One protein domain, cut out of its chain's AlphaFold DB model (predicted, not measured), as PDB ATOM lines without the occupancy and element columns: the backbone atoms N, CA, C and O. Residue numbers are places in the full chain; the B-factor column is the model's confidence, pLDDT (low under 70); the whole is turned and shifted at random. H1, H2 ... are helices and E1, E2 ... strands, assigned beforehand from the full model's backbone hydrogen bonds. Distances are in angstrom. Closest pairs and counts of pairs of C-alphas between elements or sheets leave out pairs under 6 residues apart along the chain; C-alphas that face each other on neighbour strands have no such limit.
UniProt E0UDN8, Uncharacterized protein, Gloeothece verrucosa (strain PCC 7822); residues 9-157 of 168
ATOM      1  N   THR A   9      -9.058 -10.105 -14.846       41.06
ATOM      2  CA  THR A   9     -10.010 -11.098 -14.300       41.06
ATOM      3  C   THR A   9     -11.478 -10.684 -14.495       41.06
ATOM      4  O   THR A   9     -11.908  -9.653 -13.994       41.06
ATOM      5  N   PHE A  10     -12.282 -11.541 -15.138       39.56
ATOM      6  CA  PHE A  10     -13.749 -11.524 -15.018       39.56
ATOM      7  C   PHE A  10     -14.175 -12.495 -13.905       39.56
ATOM      8  O   PHE A  10     -13.705 -13.636 -13.848       39.56
ATOM      9  N   LEU A  11     -15.085 -12.062 -13.040       41.06
ATOM     10  CA  LEU A  11     -15.711 -12.850 -11.985       41.06
ATOM     11  C   LEU A  11     -17.138 -13.188 -12.414       41.06
ATOM     12  O   LEU A  11     -18.016 -12.375 -12.234       41.06
ATOM     13  N   PRO A  12     -17.438 -14.374 -12.955       34.97
ATOM     14  CA  PRO A  12     -18.798 -14.672 -13.401       34.97
ATOM     15  C   PRO A  12     -19.791 -14.939 -12.256       34.97
ATOM     16  O   PRO A  12     -20.937 -15.231 -12.565       34.97
ATOM     17  N   ASN A  13     -19.352 -14.942 -10.984       38.41
ATOM     18  CA  ASN A  13     -20.154 -15.059  -9.756       38.41
ATOM     19  C   ASN A  13     -19.293 -14.696  -8.522       38.41
ATOM     20  O   ASN A  13     -18.088 -14.965  -8.518       38.41
ATOM     21  N   LYS A  14     -19.934 -14.224  -7.433       41.25
ATOM     22  CA  LYS A  14     -19.347 -13.693  -6.170       41.25
ATOM     23  C   LYS A  14     -18.196 -14.475  -5.502       41.25
ATOM     24  O   LYS A  14     -17.578 -13.937  -4.591       41.25
ATOM     25  N   THR A  15     -17.928 -15.733  -5.857       37.47
ATOM     26  CA  THR A  15     -17.029 -16.609  -5.080       37.47
ATOM     27  C   THR A  15     -15.975 -17.378  -5.878       37.47
ATOM     28  O   THR A  15     -15.098 -17.968  -5.251       37.47
ATOM     29  N   GLN A  16     -16.001 -17.395  -7.219       34.69
ATOM     30  CA  GLN A  16     -15.011 -18.157  -8.001       34.69
ATOM     31  C   GLN A  16     -14.639 -17.476  -9.333       34.69
ATOM     32  O   GLN A  16     -15.415 -17.551 -10.288       34.69
ATOM     33  N   PRO A  17     -13.440 -16.865  -9.451       38.69
ATOM     34  CA  PRO A  17     -12.921 -16.400 -10.736       38.69
ATOM     35  C   PRO A  17     -12.646 -17.584 -11.668       38.69
ATOM     36  O   PRO A  17     -11.835 -18.461 -11.368       38.69
ATOM     37  N   LYS A  18     -13.308 -17.603 -12.831       34.78
ATOM     38  CA  LYS A  18     -12.955 -18.488 -13.949       34.78
ATOM     39  C   LYS A  18     -12.111 -17.679 -14.928       34.78
ATOM     40  O   LYS A  18     -12.633 -16.898 -15.714       34.78
ATOM     41  N   TYR A  19     -10.799 -17.842 -14.796       39.62
ATOM     42  CA  TYR A  19      -9.739 -17.192 -15.567       39.62
ATOM     43  C   TYR A  19     -10.046 -17.001 -17.061       39.62
ATOM     44  O   TYR A  19     -10.365 -17.965 -17.754       39.62
ATOM     45  N   TYR A  20      -9.778 -15.794 -17.571       43.59
ATOM     46  CA  TYR A  20      -9.462 -15.561 -18.982       43.59
ATOM     47  C   TYR A  20      -8.239 -14.648 -19.096       43.59
ATOM     48  O   TYR A  20      -8.253 -13.484 -18.708       43.59
ATOM     49  N   LEU A  21      -7.160 -15.218 -19.624       41.56
ATOM     50  CA  LEU A  21      -5.864 -14.583 -19.823       41.56
ATOM     51  C   LEU A  21      -5.870 -13.846 -21.178       41.56
ATOM     52  O   LEU A  21      -5.511 -14.429 -22.199       41.56
ATOM     53  N   MET A  22      -6.305 -12.581 -21.234       44.47
ATOM     54  CA  MET A  22      -6.169 -11.774 -22.458       44.47
ATOM     55  C   MET A  22      -4.798 -11.091 -22.508       44.47
ATOM     56  O   MET A  22      -4.590  -9.990 -22.007       44.47
ATOM     57  N   HIS A  23      -3.849 -11.762 -23.154       42.53
ATOM     58  CA  HIS A  23      -2.455 -11.347 -23.332       42.53
ATOM     59  C   HIS A  23      -2.262 -10.305 -24.464       42.53
ATOM     60  O   HIS A  23      -1.366 -10.451 -25.291       42.53
ATOM     61  N   LEU A  24      -3.108  -9.268 -24.564       45.19
ATOM     62  CA  LEU A  24      -3.108  -8.368 -25.741       45.19
ATOM     63  C   LEU A  24      -2.906  -6.867 -25.470       45.19
ATOM     64  O   LEU A  24      -2.580  -6.129 -26.400       45.19
ATOM     65  N   ALA A  25      -3.049  -6.372 -24.243       51.59
ATOM     66  CA  ALA A  25      -3.236  -4.933 -24.034       51.59
ATOM     67  C   ALA A  25      -1.990  -4.179 -23.543       51.59
ATOM     68  O   ALA A  25      -2.068  -3.416 -22.591       51.59
ATOM     69  N   SER A  26      -0.835  -4.339 -24.195       55.28
ATOM     70  CA  SER A  26       0.253  -3.344 -24.075       55.28
ATOM     71  C   SER A  26       0.117  -2.204 -25.091       55.28
ATOM     72  O   SER A  26       0.834  -1.209 -25.010       55.28
ATOM     73  N   ARG A  27      -0.786  -2.344 -26.072       68.19
ATOM     74  CA  ARG A  27      -0.991  -1.345 -27.123       68.19
ATOM     75  C   ARG A  27      -2.077  -0.335 -26.727       68.19
ATOM     76  O   ARG A  27      -3.165  -0.772 -26.340       68.19
ATOM     77  N   PRO A  28      -1.849   0.978 -26.934       74.19
ATOM     78  CA  PRO A  28      -2.809   2.033 -26.604       74.19
ATOM     79  C   PRO A  28      -4.249   1.828 -27.104       74.19
ATOM     80  O   PRO A  28      -5.173   2.117 -26.348       74.19
ATOM     81  N   PRO A  29      -4.505   1.318 -28.329       77.00
ATOM     82  CA  PRO A  29      -5.879   1.102 -28.785       77.00
ATOM     83  C   PRO A  29      -6.607   0.028 -27.972       77.00
ATOM     84  O   PRO A  29      -7.730   0.242 -27.542       77.00
ATOM     85  N   ALA A  30      -5.944  -1.097 -27.683       71.19
ATOM     86  CA  ALA A  30      -6.539  -2.177 -26.895       71.19
ATOM     87  C   ALA A  30      -6.835  -1.730 -25.454       71.19
ATOM     88  O   ALA A  30      -7.863  -2.090 -24.891       71.19
ATOM     89  N   GLN A  31      -5.955  -0.913 -24.871       72.00
ATOM     90  CA  GLN A  31      -6.150  -0.344 -23.537       72.00
ATOM     91  C   GLN A  31      -7.328   0.636 -23.497       72.00
ATOM     92  O   GLN A  31      -8.096   0.619 -22.538       72.00
ATOM     93  N   ARG A  32      -7.505   1.453 -24.545       78.06
ATOM     94  CA  ARG A  32      -8.671   2.335 -24.685       78.06
ATOM     95  C   ARG A  32      -9.970   1.539 -24.739       78.06
ATOM     96  O   ARG A  32     -10.846   1.804 -23.923       78.06
ATOM     97  N   GLU A  33     -10.067   0.546 -25.620       74.56
ATOM     98  CA  GLU A  33     -11.278  -0.280 -25.751       74.56
ATOM     99  C   GLU A  33     -11.651  -0.955 -24.428       74.56
ATOM    100  O   GLU A  33     -12.785  -0.842 -23.979       74.56
ATOM    101  N   ILE A  34     -10.677  -1.560 -23.734       73.19
ATOM    102  CA  ILE A  34     -10.921  -2.203 -22.434       73.19
ATOM    103  C   ILE A  34     -11.499  -1.218 -21.413       73.19
ATOM    104  O   ILE A  34     -12.416  -1.574 -20.677       73.19
ATOM    105  N   LYS A  35     -10.992   0.018 -21.362       75.38
ATOM    106  CA  LYS A  35     -11.507   1.046 -20.447       75.38
ATOM    107  C   LYS A  35     -12.931   1.460 -20.790       75.38
ATOM    108  O   LYS A  35     -13.749   1.586 -19.885       75.38
ATOM    109  N   TYR A  36     -13.229   1.662 -22.072       76.69
ATOM    110  CA  TYR A  36     -14.585   1.992 -22.509       76.69
ATOM    111  C   TYR A  36     -15.560   0.858 -22.174       76.69
ATOM    112  O   TYR A  36     -16.578   1.115 -21.539       76.69
ATOM    113  N   THR A  37     -15.196  -0.393 -22.466       71.06
ATOM    114  CA  THR A  37     -15.979  -1.582 -22.090       71.06
ATOM    115  C   THR A  37     -16.172  -1.691 -20.573       71.06
ATOM    116  O   THR A  37     -17.258  -2.042 -20.119       71.06
ATOM    117  N   LEU A  38     -15.147  -1.373 -19.774       70.94
ATOM    118  CA  LEU A  38     -15.233  -1.403 -18.311       70.94
ATOM    119  C   LEU A  38     -16.234  -0.382 -17.767       70.94
ATOM    120  O   LEU A  38     -16.992  -0.717 -16.863       70.94
ATOM    121  N   TRP A  39     -16.263   0.833 -18.315       73.06
ATOM    122  CA  TRP A  39     -17.241   1.847 -17.913       73.06
ATOM    123  C   TRP A  39     -18.650   1.547 -18.426       73.06
ATOM    124  O   TRP A  39     -19.611   1.775 -17.697       73.06
ATOM    125  N   GLU A  40     -18.783   1.024 -19.645       71.62
ATOM    126  CA  GLU A  40     -20.080   0.680 -20.244       71.62
ATOM    127  C   GLU A  40     -20.750  -0.515 -19.552       71.62
ATOM    128  O   GLU A  40     -21.974  -0.586 -19.449       71.62
ATOM    129  N   HIS A  41     -19.950  -1.456 -19.052       63.66
ATOM    130  CA  HIS A  41     -20.427  -2.687 -18.427       63.66
ATOM    131  C   HIS A  41     -19.939  -2.823 -16.985       63.66
ATOM    132  O   HIS A  41     -19.631  -3.936 -16.542       63.66
ATOM    133  N   ASN A  42     -19.861  -1.694 -16.269       58.75
ATOM    134  CA  ASN A  42     -19.362  -1.597 -14.899       58.75
ATOM    135  C   ASN A  42     -20.238  -2.402 -13.930       58.75
ATOM    136  O   ASN A  42     -21.151  -1.902 -13.279       58.75
ATOM    137  N   THR A  43     -19.965  -3.695 -13.869       52.03
ATOM    138  CA  THR A  43     -20.676  -4.682 -13.068       52.03
ATOM    139  C   THR A  43     -19.754  -5.172 -11.959       52.03
ATOM    140  O   THR A  43     -18.530  -5.102 -12.075       52.03
ATOM    141  N   LEU A  44     -20.336  -5.720 -10.888       48.22
ATOM    142  CA  LEU A  44     -19.599  -6.368  -9.787       48.22
ATOM    143  C   LEU A  44     -18.603  -7.441 -10.280       48.22
ATOM    144  O   LEU A  44     -17.640  -7.778  -9.601       48.22
ATOM    145  N   ASP A  45     -18.849  -7.954 -11.476       47.72
ATOM    146  CA  ASP A  45     -18.227  -9.126 -12.061       47.72
ATOM    147  C   ASP A  45     -17.097  -8.785 -13.057       47.72
ATOM    148  O   ASP A  45     -16.394  -9.678 -13.534       47.72
ATOM    149  N   LEU A  46     -16.872  -7.502 -13.371       51.56
ATOM    150  CA  LEU A  46     -15.846  -7.046 -14.317       51.56
ATOM    151  C   LEU A  46     -14.760  -6.232 -13.606       51.56
ATOM    152  O   LEU A  46     -15.033  -5.123 -13.153       51.56
ATOM    153  N   ALA A  47     -13.527  -6.758 -13.538       53.09
ATOM    154  CA  ALA A  47     -12.410  -6.106 -12.856       53.09
ATOM    155  C   ALA A  47     -11.083  -6.109 -13.642       53.09
ATOM    156  O   ALA A  47     -10.688  -7.089 -14.273       53.09
ATOM    157  N   TYR A  48     -10.359  -4.993 -13.584       57.34
ATOM    158  CA  TYR A  48      -9.119  -4.732 -14.311       57.34
ATOM    159  C   TYR A  48      -8.031  -4.183 -13.389       57.34
ATOM    160  O   TYR A  48      -8.237  -3.183 -12.713       57.34
ATOM    161  N   GLN A  49      -6.842  -4.786 -13.394       56.28
ATOM    162  CA  GLN A  49      -5.706  -4.307 -12.606       56.28
ATOM    163  C   GLN A  49      -4.864  -3.264 -13.356       56.28
ATOM    164  O   GLN A  49      -4.201  -3.580 -14.341       56.28
ATOM    165  N   PHE A  50      -4.855  -2.037 -12.842       60.31
ATOM    166  CA  PHE A  50      -3.963  -0.934 -13.202       60.31
ATOM    167  C   PHE A  50      -2.759  -0.856 -12.245       60.31
ATOM    168  O   PHE A  50      -2.712  -1.550 -11.227       60.31
ATOM    169  N   ASP A  51      -1.785   0.010 -12.550       53.03
ATOM    170  CA  ASP A  51      -0.556   0.186 -11.756       53.03
ATOM    171  C   ASP A  51      -0.819   0.460 -10.268       53.03
ATOM    172  O   ASP A  51      -0.070  -0.021  -9.419       53.03
ATOM    173  N   TYR A  52      -1.901   1.179  -9.958       42.97
ATOM    174  CA  TYR A  52      -2.285   1.543  -8.594       42.97
ATOM    175  C   TYR A  52      -3.351   0.629  -7.964       42.97
ATOM    176  O   TYR A  52      -3.713   0.844  -6.810       42.97
ATOM    177  N   GLY A  53      -3.854  -0.397  -8.666       47.88
ATOM    178  CA  GLY A  53      -4.835  -1.329  -8.094       47.88
ATOM    179  C   GLY A  53      -5.827  -1.927  -9.090       47.88
ATOM    180  O   GLY A  53      -5.752  -1.695 -10.289       47.88
ATOM    181  N   ILE A  54      -6.771  -2.720  -8.585       51.94
ATOM    182  CA  ILE A  54      -7.853  -3.324  -9.376       51.94
ATOM    183  C   ILE A  54      -9.038  -2.349  -9.435       51.94
ATOM    184  O   ILE A  54      -9.452  -1.813  -8.418       51.94
ATOM    185  N   TYR A  55      -9.595  -2.120 -10.618       50.81
ATOM    186  CA  TYR A  55     -10.782  -1.313 -10.875       50.81
ATOM    187  C   TYR A  55     -11.880  -2.201 -11.443       50.81
ATOM    188  O   TYR A  55     -11.661  -2.912 -12.413       50.81
ATOM    189  N   GLY A  56     -13.041  -2.180 -10.802       50.00
ATOM    190  CA  GLY A  56     -14.034  -3.252 -10.839       50.00
ATOM    191  C   GLY A  56     -14.116  -3.841  -9.445       50.00
ATOM    192  O   GLY A  56     -13.280  -4.649  -9.047       50.00
ATOM    193  N   LEU A  57     -15.012  -3.264  -8.642       49.19
ATOM    194  CA  LEU A  57     -15.112  -3.424  -7.183       49.19
ATOM    195  C   LEU A  57     -13.886  -3.056  -6.316       49.19
ATOM    196  O   LEU A  57     -13.993  -3.088  -5.096       49.19
ATOM    197  N   GLY A  58     -12.735  -2.667  -6.865       43.97
ATOM    198  CA  GLY A  58     -11.512  -2.516  -6.056       43.97
ATOM    199  C   GLY A  58     -11.327  -1.224  -5.245       43.97
ATOM    200  O   GLY A  58     -10.280  -1.084  -4.620       43.97
ATOM    201  N   PHE A  59     -12.297  -0.298  -5.188       47.16
ATOM    202  CA  PHE A  59     -12.212   0.851  -4.260       47.16
ATOM    203  C   PHE A  59     -13.093   0.711  -3.011       47.16
ATOM    204  O   PHE A  59     -12.784   1.304  -1.980       47.16
ATOM    205  N   ARG A  60     -14.168  -0.084  -3.060       53.09
ATOM    206  CA  ARG A  60     -15.105  -0.244  -1.941       53.09
ATOM    207  C   ARG A  60     -15.346  -1.727  -1.691       53.09
ATOM    208  O   ARG A  60     -15.947  -2.412  -2.514       53.09
ATOM    209  N   THR A  61     -14.846  -2.217  -0.559       47.34
ATOM    210  CA  THR A  61     -15.100  -3.584  -0.098       47.34
ATOM    211  C   THR A  61     -16.595  -3.774   0.175       47.34
ATOM    212  O   THR A  61     -17.286  -2.790   0.454       47.34
ATOM    213  N   PRO A  62     -17.117  -5.012   0.131       48.75
ATOM    214  CA  PRO A  62     -18.479  -5.315   0.578       48.75
ATOM    215  C   PRO A  62     -18.840  -4.637   1.917       48.75
ATOM    216  O   PRO A  62     -19.913  -4.050   2.033       48.75
ATOM    217  N   ASP A  63     -17.889  -4.580   2.854       53.38
ATOM    218  CA  ASP A  63     -18.019  -3.957   4.180       53.38
ATOM    219  C   ASP A  63     -18.363  -2.448   4.151       53.38
ATOM    220  O   ASP A  63     -19.022  -1.938   5.059       53.38
ATOM    221  N   TYR A  64     -17.956  -1.712   3.106       52.34
ATOM    222  CA  TYR A  64     -18.284  -0.285   2.937       52.34
ATOM    223  C   TYR A  64     -19.788  -0.049   2.717       52.34
ATOM    224  O   TYR A  64     -20.334   0.980   3.126       52.34
ATOM    225  N   TYR A  65     -20.459  -1.009   2.077       53.16
ATOM    226  CA  TYR A  65     -21.892  -0.953   1.790       53.16
ATOM    227  C   TYR A  65     -22.737  -1.422   2.974       53.16
ATOM    228  O   TYR A  65     -23.858  -0.955   3.147       53.16
ATOM    229  N   GLU A  66     -22.187  -2.283   3.833       55.09
ATOM    230  CA  GLU A  66     -22.854  -2.708   5.068       55.09
ATOM    231  C   GLU A  66     -22.997  -1.555   6.078       55.09
ATOM    232  O   GLU A  66     -23.934  -1.538   6.875       55.09
ATOM    233  N   THR A  67     -22.108  -0.555   6.017       53.16
ATOM    234  CA  THR A  67     -22.111   0.609   6.921       53.16
ATOM    235  C   THR A  67     -22.927   1.803   6.416       53.16
ATOM    236  O   THR A  67     -23.320   2.644   7.223       53.16
ATOM    237  N   ASN A  68     -23.227   1.882   5.115       51.97
ATOM    238  CA  ASN A  68     -23.955   2.999   4.506       51.97
ATOM    239  C   ASN A  68     -25.263   2.507   3.869       51.97
ATOM    240  O   ASN A  68     -25.328   2.231   2.678       51.97
ATOM    241  N   LEU A  69     -26.331   2.426   4.672       48.22
ATOM    242  CA  LEU A  69     -27.667   1.941   4.274       48.22
ATOM    243  C   LEU A  69     -28.438   2.863   3.301       48.22
ATOM    244  O   LEU A  69     -29.605   2.608   3.003       48.22
ATOM    245  N   SER A  70     -27.836   3.949   2.814       53.25
ATOM    246  CA  SER A  70     -28.438   4.778   1.766       53.25
ATOM    247  C   SER A  70     -28.225   4.150   0.390       53.25
ATOM    248  O   SER A  70     -27.167   3.592   0.115       53.25
ATOM    249  N   VAL A  71     -29.206   4.296  -0.504       56.38
ATOM    250  CA  VAL A  71     -29.060   3.948  -1.924       56.38
ATOM    251  C   VAL A  71     -28.040   4.905  -2.545       56.38
ATOM    252  O   VAL A  71     -28.374   6.029  -2.909       56.38
ATOM    253  N   ILE A  72     -26.778   4.485  -2.579       57.75
ATOM    254  CA  ILE A  72     -25.663   5.236  -3.157       57.75
ATOM    255  C   ILE A  72     -25.508   4.830  -4.623       57.75
ATOM    256  O   ILE A  72     -25.514   3.643  -4.952       57.75
ATOM    257  N   ASP A  73     -25.346   5.822  -5.497       65.38
ATOM    258  CA  ASP A  73     -24.998   5.609  -6.900       65.38
ATOM    259  C   ASP A  73     -23.484   5.377  -7.030       65.38
ATOM    260  O   ASP A  73     -22.670   6.306  -7.062       65.38
ATOM    261  N   ILE A  74     -23.121   4.099  -7.073       62.81
ATOM    262  CA  ILE A  74     -21.738   3.616  -7.109       62.81
ATOM    263  C   ILE A  74     -21.022   4.053  -8.390       62.81
ATOM    264  O   ILE A  74     -19.822   4.337  -8.362       62.81
ATOM    265  N   GLU A  75     -21.732   4.111  -9.517       68.06
ATOM    266  CA  GLU A  75     -21.140   4.485 -10.802       68.06
ATOM    267  C   GLU A  75     -20.662   5.933 -10.757       68.06
ATOM    268  O   GLU A  75     -19.518   6.231 -11.118       68.06
ATOM    269  N   LYS A  76     -21.504   6.821 -10.224       72.94
ATOM    270  CA  LYS A  76     -21.181   8.238 -10.072       72.94
ATOM    271  C   LYS A  76     -20.027   8.475  -9.099       72.94
ATOM    272  O   LYS A  76     -19.140   9.276  -9.396       72.94
ATOM    273  N   GLU A  77     -20.004   7.791  -7.957       71.00
ATOM    274  CA  GLU A  77     -18.898   7.916  -6.998       71.00
ATOM    275  C   GLU A  77     -17.568   7.438  -7.584       71.00
ATOM    276  O   GLU A  77     -16.561   8.145  -7.488       71.00
ATOM    277  N   ASN A  78     -17.567   6.278  -8.244       73.81
ATOM    278  CA  ASN A  78     -16.378   5.756  -8.913       73.81
ATOM    279  C   ASN A  78     -15.886   6.718  -9.995       73.81
ATOM    280  O   ASN A  78     -14.680   6.937 -10.121       73.81
ATOM    281  N   LYS A  79     -16.808   7.321 -10.755       78.50
ATOM    282  CA  LYS A  79     -16.466   8.292 -11.794       78.50
ATOM    283  C   LYS A  79     -15.817   9.542 -11.214       78.50
ATOM    284  O   LYS A  79     -14.751   9.939 -11.677       78.50
ATOM    285  N   ASN A  80     -16.407  10.115 -10.168       82.88
ATOM    286  CA  ASN A  80     -15.845  11.280  -9.485       82.88
ATOM    287  C   ASN A  80     -14.448  10.975  -8.942       82.88
ATOM    288  O   ASN A  80     -13.514  11.735  -9.184       82.88
ATOM    289  N   LYS A  81     -14.276   9.825  -8.278       79.06
ATOM    290  CA  LYS A  81     -12.978   9.462  -7.708       79.06
ATOM    291  C   LYS A  81     -11.919   9.208  -8.779       79.06
ATOM    292  O   LYS A  81     -10.762   9.583  -8.610       79.06
ATOM    293  N   CYS A  82     -12.316   8.602  -9.896       82.50
ATOM    294  CA  CYS A  82     -11.461   8.440 -11.065       82.50
ATOM    295  C   CYS A  82     -10.954   9.794 -11.584       82.50
ATOM    296  O   CYS A  82      -9.767   9.926 -11.868       82.50
ATOM    297  N   ILE A  83     -11.833  10.792 -11.688       88.50
ATOM    298  CA  ILE A  83     -11.491  12.144 -12.153       88.50
ATOM    299  C   ILE A  83     -10.554  12.854 -11.164       88.50
ATOM    300  O   ILE A  83      -9.581  13.473 -11.591       88.50
ATOM    301  N   GLU A  84     -10.803  12.737  -9.856       87.19
ATOM    302  CA  GLU A  84      -9.917  13.282  -8.815       87.19
ATOM    303  C   GLU A  84      -8.503  12.703  -8.916       87.19
ATOM    304  O   GLU A  84      -7.537  13.456  -9.034       87.19
ATOM    305  N   ASN A  85      -8.382  11.372  -8.940       85.06
ATOM    306  CA  ASN A  85      -7.085  10.701  -9.041       85.06
ATOM    307  C   ASN A  85      -6.379  11.060 -10.357       85.06
ATOM    308  O   ASN A  85      -5.179  11.323 -10.369       85.06
ATOM    309  N   LEU A  86      -7.127  11.118 -11.466       91.06
ATOM    310  CA  LEU A  86      -6.587  11.544 -12.753       91.06
ATOM    311  C   LEU A  86      -6.006  12.959 -12.654       91.06
ATOM    312  O   LEU A  86      -4.900  13.200 -13.124       91.06
ATOM    313  N   ARG A  87      -6.712  13.899 -12.020       92.12
ATOM    314  CA  ARG A  87      -6.218  15.267 -11.834       92.12
ATOM    315  C   ARG A  87      -4.902  15.293 -11.054       92.12
ATOM    316  O   ARG A  87      -3.960  15.948 -11.497       92.12
ATOM    317  N   GLU A  88      -4.826  14.570  -9.940       90.12
ATOM    318  CA  GLU A  88      -3.611  14.466  -9.120       90.12
ATOM    319  C   GLU A  88      -2.420  13.890  -9.905       90.12
ATOM    320  O   GLU A  88      -1.286  14.322  -9.704       90.12
ATOM    321  N   GLU A  89      -2.669  12.972 -10.843       89.38
ATOM    322  CA  GLU A  89      -1.638  12.398 -11.714       89.38
ATOM    323  C   GLU A  89      -1.206  13.337 -12.850       89.38
ATOM    324  O   GLU A  89      -0.014  13.434 -13.150       89.38
ATOM    325  N   LEU A  90      -2.151  14.017 -13.510       94.19
ATOM    326  CA  LEU A  90      -1.856  14.818 -14.702       94.19
ATOM    327  C   LEU A  90      -1.135  16.126 -14.373       94.19
ATOM    328  O   LEU A  90      -0.259  16.538 -15.135       94.19
ATOM    329  N   MET A  91      -1.494  16.800 -13.273       93.62
ATOM    330  CA  MET A  91      -0.985  18.154 -13.006       93.62
ATOM    331  C   MET A  91       0.538  18.210 -12.825       93.62
ATOM    332  O   MET A  91       1.159  19.057 -13.471       93.62
ATOM    333  N   PRO A  92       1.176  17.315 -12.041       93.25
ATOM    334  CA  PRO A  92       2.633  17.285 -11.932       93.25
ATOM    335  C   PRO A  92       3.314  17.075 -13.288       93.25
ATOM    336  O   PRO A  92       4.239  17.805 -13.629       93.25
ATOM    337  N   ILE A  93       2.800  16.149 -14.107       93.81
ATOM    338  CA  ILE A  93       3.370  15.840 -15.426       93.81
ATOM    339  C   ILE A  93       3.314  17.068 -16.335       93.81
ATOM    340  O   ILE A  93       4.309  17.408 -16.967       93.81
ATOM    341  N   ILE A  94       2.171  17.754 -16.393       94.44
ATOM    342  CA  ILE A  94       2.021  18.956 -17.223       94.44
ATOM    343  C   ILE A  94       2.924  20.087 -16.710       94.44
ATOM    344  O   ILE A  94       3.480  20.839 -17.506       94.44
ATOM    345  N   TYR A  95       3.087  20.226 -15.392       92.50
ATOM    346  CA  TYR A  95       3.897  21.298 -14.805       92.50
ATOM    347  C   TYR A  95       5.401  21.077 -14.987       92.50
ATOM    348  O   TYR A  95       6.134  22.063 -15.090       92.50
ATOM    349  N   ASP A  96       5.837  19.823 -15.094       93.69
ATOM    350  CA  ASP A  96       7.222  19.454 -15.394       93.69
ATOM    351  C   ASP A  96       7.600  19.652 -16.879       93.69
ATOM    352  O   ASP A  96       8.783  19.617 -17.210       93.69
ATOM    353  N   HIS A  97       6.628  19.927 -17.763       93.69
ATOM    354  CA  HIS A  97       6.831  20.204 -19.196       93.69
ATOM    355  C   HIS A  97       6.458  21.662 -19.539       93.69
ATOM    356  O   HIS A  97       5.355  21.930 -20.029       93.69
ATOM    357  N   PRO A  98       7.339  22.651 -19.283       87.56
ATOM    358  CA  PRO A  98       7.027  24.076 -19.454       87.56
ATOM    359  C   PRO A  98       6.749  24.498 -20.908       87.56
ATOM    360  O   PRO A  98       6.095  25.518 -21.139       87.56
ATOM    361  N   GLU A  99       7.242  23.743 -21.888       91.25
ATOM    362  CA  GLU A  99       6.945  23.883 -23.318       91.25
ATOM    363  C   GLU A  99       5.569  23.324 -23.720       91.25
ATOM    364  O   GLU A  99       5.061  23.657 -24.793       91.25
ATOM    365  N   GLY A 100       4.947  22.546 -22.834       94.25
ATOM    366  CA  GLY A 100       3.687  21.848 -23.043       94.25
ATOM    367  C   GLY A 100       3.865  20.396 -23.489       94.25
ATOM    368  O   GLY A 100       4.895  20.007 -24.032       94.25
ATOM    369  N   ILE A 101       2.830  19.589 -23.268       97.25
ATOM    370  CA  ILE A 101       2.782  18.165 -23.617       97.25
ATOM    371  C   ILE A 101       1.638  17.892 -24.598       97.25
ATOM    372  O   ILE A 101       0.543  18.436 -24.451       97.25
ATOM    373  N   ILE A 102       1.878  17.062 -25.613       97.19
ATOM    374  CA  ILE A 102       0.845  16.659 -26.577       97.19
ATOM    375  C   ILE A 102      -0.182  15.766 -25.869       97.19
ATOM    376  O   ILE A 102       0.193  14.870 -25.114       97.19
ATOM    377  N   LEU A 103      -1.478  15.981 -26.118       96.75
ATOM    378  CA  LEU A 103      -2.556  15.227 -25.471       96.75
ATOM    379  C   LEU A 103      -2.429  13.713 -25.696       96.75
ATOM    380  O   LEU A 103      -2.633  12.946 -24.758       96.75
ATOM    381  N   ASP A 104      -2.086  13.277 -26.910       95.38
ATOM    382  CA  ASP A 104      -1.870  11.853 -27.196       95.38
ATOM    383  C   ASP A 104      -0.714  11.279 -26.373       95.38
ATOM    384  O   ASP A 104      -0.859  10.209 -25.790       95.38
ATOM    385  N   ASP A 105       0.402  12.001 -26.248       94.50
ATOM    386  CA  ASP A 105       1.564  11.556 -25.472       94.50
ATOM    387  C   ASP A 105       1.261  11.519 -23.970       94.50
ATOM    388  O   ASP A 105       1.587  10.543 -23.282       94.50
ATOM    389  N   LEU A 106       0.569  12.543 -23.460       94.88
ATOM    390  CA  LEU A 106       0.095  12.581 -22.079       94.88
ATOM    391  C   LEU A 106      -0.824  11.388 -21.800       94.88
ATOM    392  O   LEU A 106      -0.611  10.660 -20.833       94.88
ATOM    393  N   HIS A 107      -1.805  11.142 -22.670       93.06
ATOM    394  CA  HIS A 107      -2.728  10.022 -22.525       93.06
ATOM    395  C   HIS A 107      -2.001   8.676 -22.622       93.06
ATOM    396  O   HIS A 107      -2.165   7.819 -21.759       93.06
ATOM    397  N   ASN A 108      -1.139   8.487 -23.622       89.19
ATOM    398  CA  ASN A 108      -0.417   7.234 -23.839       89.19
ATOM    399  C   ASN A 108       0.547   6.894 -22.694       89.19
ATOM    400  O   ASN A 108       0.675   5.724 -22.336       89.19
ATOM    401  N   SER A 109       1.184   7.895 -22.087       87.19
ATOM    402  CA  SER A 109       2.128   7.693 -20.980       87.19
ATOM    403  C   SER A 109       1.461   7.417 -19.626       87.19
ATOM    404  O   SER A 109       2.106   6.887 -18.718       87.19
ATOM    405  N   THR A 110       0.175   7.744 -19.473       86.50
ATOM    406  CA  THR A 110      -0.542   7.654 -18.189       86.50
ATOM    407  C   THR A 110      -1.757   6.731 -18.218       86.50
ATOM    408  O   THR A 110      -2.232   6.320 -17.162       86.50
ATOM    409  N   MET A 111      -2.221   6.282 -19.391       82.38
ATOM    410  CA  MET A 111      -3.426   5.450 -19.491       82.38
ATOM    411  C   MET A 111      -3.326   4.082 -18.802       82.38
ATOM    412  O   MET A 111      -4.339   3.407 -18.662       82.38
ATOM    413  N   GLN A 112      -2.141   3.641 -18.387       72.75
ATOM    414  CA  GLN A 112      -1.970   2.411 -17.603       72.75
ATOM    415  C   GLN A 112      -2.080   2.623 -16.089       72.75
ATOM    416  O   GLN A 112      -2.208   1.659 -15.336       72.75
ATOM    417  N   LYS A 113      -2.071   3.877 -15.638       74.75
ATOM    418  CA  LYS A 113      -2.065   4.229 -14.217       74.75
ATOM    419  C   LYS A 113      -3.469   4.332 -13.634       74.75
ATOM    420  O   LYS A 113      -3.700   3.894 -12.513       74.75
ATOM    421  N   ASN A 114      -4.415   4.807 -14.437       74.62
ATOM    422  CA  ASN A 114      -5.802   5.028 -14.040       74.62
ATOM    423  C   ASN A 114      -6.793   4.402 -15.043       74.62
ATOM    424  O   ASN A 114      -6.441   4.217 -16.213       74.62
ATOM    425  N   PRO A 115      -8.051   4.126 -14.646       75.62
ATOM    426  CA  PRO A 115      -9.107   3.622 -15.534       75.62
ATOM    427  C   PRO A 115      -9.749   4.706 -16.412       75.62
ATOM    428  O   PRO A 115     -10.721   4.429 -17.116       75.62
ATOM    429  N   ALA A 116      -9.259   5.945 -16.359       85.88
ATOM    430  CA  ALA A 116      -9.924   7.073 -16.985       85.88
ATOM    431  C   ALA A 116      -9.870   6.971 -18.517       85.88
ATOM    432  O   ALA A 116      -8.844   6.570 -19.092       85.88
ATOM    433  N   THR A 117     -10.980   7.303 -19.173       89.50
ATOM    434  CA  THR A 117     -11.084   7.319 -20.641       89.50
ATOM    435  C   THR A 117     -10.488   8.606 -21.203       89.50
ATOM    436  O   THR A 117     -10.209   9.540 -20.460       89.50
ATOM    437  N   LEU A 118     -10.304   8.704 -22.522       92.19
ATOM    438  CA  LEU A 118      -9.846   9.960 -23.129       92.19
ATOM    439  C   LEU A 118     -10.796  11.131 -22.812       92.19
ATOM    440  O   LEU A 118     -10.338  12.255 -22.612       92.19
ATOM    441  N   ASP A 119     -12.098  10.867 -22.712       93.00
ATOM    442  CA  ASP A 119     -13.093  11.885 -22.362       93.00
ATOM    443  C   ASP A 119     -12.864  12.456 -20.957       93.00
ATOM    444  O   ASP A 119     -13.027  13.656 -20.753       93.00
ATOM    445  N   ASP A 120     -12.385  11.635 -20.019       93.50
ATOM    446  CA  ASP A 120     -12.043  12.074 -18.662       93.50
ATOM    447  C   ASP A 120     -10.813  12.979 -18.646       93.50
ATOM    448  O   ASP A 120     -10.781  13.977 -17.927       93.50
ATOM    449  N   TYR A 121      -9.815  12.682 -19.485       95.75
ATOM    450  CA  TYR A 121      -8.651  13.558 -19.667       95.75
ATOM    451  C   TYR A 121      -9.100  14.908 -20.210       95.75
ATOM    452  O   TYR A 121      -8.720  15.953 -19.686       95.75
ATOM    453  N   ILE A 122      -9.946  14.889 -21.241       96.06
ATOM    454  CA  ILE A 122     -10.506  16.099 -21.842       96.06
ATOM    455  C   ILE A 122     -11.326  16.884 -20.814       96.06
ATOM    456  O   ILE A 122     -11.237  18.112 -20.783       96.06
ATOM    457  N   GLN A 123     -12.101  16.206 -19.966       95.56
ATOM    458  CA  GLN A 123     -12.851  16.841 -18.889       95.56
ATOM    459  C   GLN A 123     -11.913  17.551 -17.906       95.56
ATOM    460  O   GLN A 123     -12.055  18.760 -17.728       95.56
ATOM    461  N   VAL A 124     -10.939  16.840 -17.328       96.06
ATOM    462  CA  VAL A 124      -9.987  17.412 -16.358       96.06
ATOM    463  C   VAL A 124      -9.238  18.595 -16.963       96.06
ATOM    464  O   VAL A 124      -9.163  19.656 -16.350       96.06
ATOM    465  N   ILE A 125      -8.729  18.460 -18.188       96.88
ATOM    466  CA  ILE A 125      -8.006  19.546 -18.859       96.88
ATOM    467  C   ILE A 125      -8.916  20.761 -19.051       96.88
ATOM    468  O   ILE A 125      -8.511  21.879 -18.747       96.88
ATOM    469  N   ASN A 126     -10.150  20.568 -19.521       96.38
ATOM    470  CA  ASN A 126     -11.089  21.672 -19.703       96.38
ATOM    471  C   ASN A 126     -11.455  22.355 -18.378       96.38
ATOM    472  O   ASN A 126     -11.611  23.573 -18.363       96.38
ATOM    473  N   GLU A 127     -11.601  21.605 -17.282       95.19
ATOM    474  CA  GLU A 127     -11.813  22.171 -15.942       95.19
ATOM    475  C   GLU A 127     -10.655  23.101 -15.562       95.19
ATOM    476  O   GLU A 127     -10.886  24.270 -15.260       95.19
ATOM    477  N   GLN A 128      -9.412  22.637 -15.709       94.94
ATOM    478  CA  GLN A 128      -8.216  23.425 -15.394       94.94
ATOM    479  C   GLN A 128      -8.005  24.619 -16.345       94.94
ATOM    480  O   GLN A 128      -7.499  25.666 -15.946       94.94
ATOM    481  N   VAL A 129      -8.427  24.509 -17.609       94.56
ATOM    482  CA  VAL A 129      -8.450  25.646 -18.546       94.56
ATOM    483  C   VAL A 129      -9.474  26.695 -18.112       94.56
ATOM    484  O   VAL A 129      -9.186  27.889 -18.176       94.56
ATOM    485  N   ASN A 130     -10.656  26.275 -17.649       93.50
ATOM    486  CA  ASN A 130     -11.684  27.198 -17.154       93.50
ATOM    487  C   ASN A 130     -11.258  27.888 -15.849       93.50
ATOM    488  O   ASN A 130     -11.591  29.054 -15.648       93.50
ATOM    489  N   GLU A 131     -10.521  27.184 -14.989       92.38
ATOM    490  CA  GLU A 131      -9.912  27.731 -13.765       92.38
ATOM    491  C   GLU A 131      -8.743  28.688 -14.075       92.38
ATOM    492  O   GLU A 131      -8.378  29.521 -13.248       92.38
ATOM    493  N   GLY A 132      -8.214  28.640 -15.301       90.62
ATOM    494  CA  GLY A 132      -7.134  29.500 -15.775       90.62
ATOM    495  C   GLY A 132      -5.736  28.937 -15.522       90.62
ATOM    496  O   GLY A 132      -4.759  29.604 -15.863       90.62
ATOM    497  N   ASP A 133      -5.622  27.718 -14.998       92.12
ATOM    498  CA  ASP A 133      -4.348  27.060 -14.693       92.12
ATOM    499  C   ASP A 133      -3.658  26.501 -15.939       92.12
ATOM    500  O   ASP A 133      -2.426  26.510 -16.028       92.12
ATOM    501  N   LEU A 134      -4.439  26.084 -16.939       95.56
ATOM    502  CA  LEU A 134      -3.937  25.535 -18.199       95.56
ATOM    503  C   LEU A 134      -4.405  26.329 -19.425       95.56
ATOM    504  O   LEU A 134      -5.432  27.005 -19.427       95.56
ATOM    505  N   GLN A 135      -3.649  26.185 -20.509       96.12
ATOM    506  CA  GLN A 135      -3.992  26.614 -21.859       96.12
ATOM    507  C   GLN A 135      -3.802  25.449 -22.826       96.12
ATOM    508  O   GLN A 135      -2.948  24.585 -22.632       96.12
ATOM    509  N   VAL A 136      -4.584  25.460 -23.903       97.12
ATOM    510  CA  VAL A 136      -4.455  24.490 -24.990       97.12
ATOM    511  C   VAL A 136      -4.009  25.208 -26.249       97.12
ATOM    512  O   VAL A 136      -4.621  26.199 -26.647       97.12
ATOM    513  N   ILE A 137      -2.971  24.689 -26.897       96.56
ATOM    514  CA  ILE A 137      -2.447  25.184 -28.166       96.56
ATOM    515  C   ILE A 137      -2.794  24.186 -29.273       96.56
ATOM    516  O   ILE A 137      -2.464  23.005 -29.192       96.56
ATOM    517  N   ARG A 138      -3.424  24.683 -30.337       96.75
ATOM    518  CA  ARG A 138      -3.719  23.950 -31.571       96.75
ATOM    519  C   ARG A 138      -3.175  24.740 -32.751       96.75
ATOM    520  O   ARG A 138      -3.445  25.936 -32.861       96.75
ATOM    521  N   ASP A 139      -2.400  24.090 -33.615       93.44
ATOM    522  CA  ASP A 139      -1.791  24.720 -34.796       93.44
ATOM    523  C   ASP A 139      -1.034  26.026 -34.448       93.44
ATOM    524  O   ASP A 139      -1.125  27.040 -35.142       93.44
ATOM    525  N   GLY A 140      -0.335  26.024 -33.305       92.62
ATOM    526  CA  GLY A 140       0.436  27.166 -32.798       92.62
ATOM    527  C   GLY A 140      -0.382  28.298 -32.161       92.62
ATOM    528  O   GLY A 140       0.192  29.325 -31.803       92.62
ATOM    529  N   LYS A 141      -1.704  28.149 -31.998       94.81
ATOM    530  CA  LYS A 141      -2.583  29.167 -31.397       94.81
ATOM    531  C   LYS A 141      -3.325  28.634 -30.179       94.81
ATOM    532  O   LYS A 141      -3.757  27.486 -30.171       94.81
ATOM    533  N   ILE A 142      -3.539  29.494 -29.181       94.56
ATOM    534  CA  ILE A 142      -4.400  29.165 -28.038       94.56
ATOM    535  C   ILE A 142      -5.826  28.927 -28.547       94.56
ATOM    536  O   ILE A 142      -6.367  29.742 -29.298       94.56
ATOM    537  N   THR A 143      -6.435  27.817 -28.140       93.81
ATOM    538  CA  THR A 143      -7.817  27.471 -28.470       93.81
ATOM    539  C   THR A 143      -8.706  27.511 -27.230       93.81
ATOM    540  O   THR A 143      -8.288  27.161 -26.134       93.81
ATOM    541  N   SER A 144      -9.958  27.927 -27.421       90.50
ATOM    542  CA  SER A 144     -11.036  27.846 -26.426       90.50
ATOM    543  C   SER A 144     -11.989  26.674 -26.692       90.50
ATOM    544  O   SER A 144     -13.057  26.569 -26.086       90.50
ATOM    545  N   SER A 145     -11.652  25.805 -27.651       92.56
ATOM    546  CA  SER A 145     -12.494  24.668 -28.006       92.56
ATOM    547  C   SER A 145     -12.496  23.635 -26.884       92.56
ATOM    548  O   SER A 145     -11.453  23.089 -26.557       92.56
ATOM    549  N   LYS A 146     -13.680  23.289 -26.367       92.69
ATOM    550  CA  LYS A 146     -13.834  22.198 -25.386       92.69
ATOM    551  C   LYS A 146     -13.591  20.807 -25.985       92.69
ATOM    552  O   LYS A 146     -13.356  19.847 -25.260       92.69
ATOM    553  N   LYS A 147     -13.680  20.683 -27.314       94.69
ATOM    554  CA  LYS A 147     -13.412  19.437 -28.042       94.69
ATOM    555  C   LYS A 147     -11.932  19.387 -28.404       94.69
ATOM    556  O   LYS A 147     -11.528  19.878 -29.466       94.69
ATOM    557  N   LEU A 148     -11.137  18.837 -27.494       95.44
ATOM    558  CA  LEU A 148      -9.698  18.683 -27.682       95.44
ATOM    559  C   LEU A 148      -9.401  17.582 -28.706       95.44
ATOM    560  O   LEU A 148     -10.170  16.635 -28.869       95.44
ATOM    561  N   LYS A 149      -8.297  17.737 -29.430       95.62
ATOM    562  CA  LYS A 149      -7.770  16.764 -30.388       95.62
ATOM    563  C   LYS A 149      -6.497  16.159 -29.817       95.62
ATOM    564  O   LYS A 149      -5.757  16.830 -29.114       95.62
ATOM    565  N   LEU A 150      -6.204  14.918 -30.196       94.31
ATOM    566  CA  LEU A 150      -5.006  14.198 -29.753       94.31
ATOM    567  C   LEU A 150      -3.690  14.950 -30.040       94.31
ATOM    568  O   LEU A 150      -2.754  14.849 -29.260       94.31
ATOM    569  N   GLY A 151      -3.634  15.743 -31.115       96.19
ATOM    570  CA  GLY A 151      -2.471  16.576 -31.447       96.19
ATOM    571  C   GLY A 151      -2.414  17.940 -30.748       96.19
ATOM    572  O   GLY A 151      -1.512  18.718 -31.041       96.19
ATOM    573  N   ASP A 152      -3.376  18.271 -29.884       97.81
ATOM    574  CA  ASP A 152      -3.337  19.523 -29.127       97.81
ATOM    575  C   ASP A 152      -2.241  19.475 -28.059       97.81
ATOM    576  O   ASP A 152      -1.999  18.433 -27.452       97.81
ATOM    577  N   ILE A 153      -1.611  20.619 -27.798       97.75
ATOM    578  CA  ILE A 153      -0.574  20.768 -26.776       97.75
ATOM    579  C   ILE A 153      -1.196  21.401 -25.534       97.75
ATOM    580  O   ILE A 153      -1.784  22.482 -25.606       97.75
ATOM    581  N   ILE A 154      -1.046  20.736 -24.396       97.56
ATOM    582  CA  ILE A 154      -1.501  21.193 -23.089       97.56
ATOM    583  C   ILE A 154      -0.327  21.857 -22.384       97.56
ATOM    584  O   ILE A 154       0.724  21.244 -22.219       97.56
ATOM    585  N   VAL A 155      -0.489  23.107 -21.967       96.19
ATOM    586  CA  VAL A 155       0.581  23.878 -21.333       96.19
ATOM    587  C   VAL A 155       0.051  24.625 -20.122       96.19
ATOM    588  O   VAL A 155      -1.099  25.065 -20.094       96.19
ATOM    589  N   LYS A 156       0.900  24.799 -19.113       94.31
ATOM    590  CA  LYS A 156       0.590  25.645 -17.965       94.31
ATOM    591  C   LYS A 156       0.373  27.096 -18.403       94.31
ATOM    592  O   LYS A 156       1.205  27.681 -19.103       94.31
ATOM    593  N   SER A 157      -0.716  27.702 -17.946       90.38
ATOM    594  CA  SER A 157      -0.991  29.116 -18.175       90.38
ATOM    595  C   SER A 157       0.098  29.986 -17.565       90.38
ATOM    596  O   SER A 157       0.398  29.926 -16.372       90.38
TER     597      SER A 157
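This is residues 9 to 157 of the 168 residues of an uncharacterized protein of Gloeothece verrucosa (strain PCC 7822) (UniProt E0UDN8). A small, well-formed head, a three-stranded sheet with H5 packed over it, lies at one end of a long body, and the long helix H3 runs from it toward a looser end, crossing H5 steeply on the way. The looser part holds H1, the small hairpin E1 and E2 and a long first stretch without a named element, while residues 61 to 73, with H2, stick out. The printed part has 149 residues with five named helices and five named strands, in the order H1 E1 E2 H2 H3 H4 H5 E3 E4 E5; both sheets, E4 E3 E5 and E1 E2, are antiparallel, and the class is mixed, helices and strands. The whole is only just compact, close to loose, with a radius of gyration of the C-alphas of 17.4 A and spans of 54 by 38 by 24 A.

Residues 9 to 27 hold no named element. H1, residues 28 to 40, begins at C-alpha 28 (-2.809, 2.033, -26.604) and is 18.5 A long. E1 is residues 46 to 50, E2 residues 53 to 55 and H2 residues 62 to 67. H3, residues 74 to 95, is 32.1 A long and begins at C-alpha 74 (-21.738, 3.616, -7.109). H4 is residues 103 to 110, and H5, residues 118 to 131, is 20.1 A long. E3, residues 134 to 138, measures 13.5 A. E4 is residues 141 to 143, and E5, residues 153 to 156, ends at C-alpha 156 (0.590, 25.645, -17.965).

In the larger sheet E3 is the inner strand. N 135 and O 155 of E3 and E5 are 2.8 A apart, and N 143 and O 136 of the hairpin E3 and E4 are 2.9 A apart, both within hydrogen-bond range. H5 is on this sheet at a height of 9.5 A, over E3, along the strands at 26 degrees on the local plane. H3 with residues 91 to 95 and H4 with residues 103 to 106 only graze it. H3 and H5 touch at a steep tilt of 65 degrees, the same way, closest at the C-alphas of Arg 87 and Val 124, 6.3 A. H1 and H4 are close but not clearly touching, with the C-alphas of Pro 28 and Asn 108 6.4 A apart. The closest C-alphas of H1 and E1, Leu 38 and Leu 46, are 6.9 A apart. In the hairpin E1 and E2, N 48 and O 55 are 2.7 A apart. H2 is apart from H3. Every O i to N i+4 pair is within hydrogen-bond range in H1, H4 and H5, against 1 of 2 in H2 and 16 of 18 in H3.

The two C-alphas farthest apart, Thr 15 and Lys 141, are 54.7 A apart. The printed part has no cut, and no link is long. Its mean pLDDT is 74.5, with residues 9 to 27 and 41 to 75 under 70.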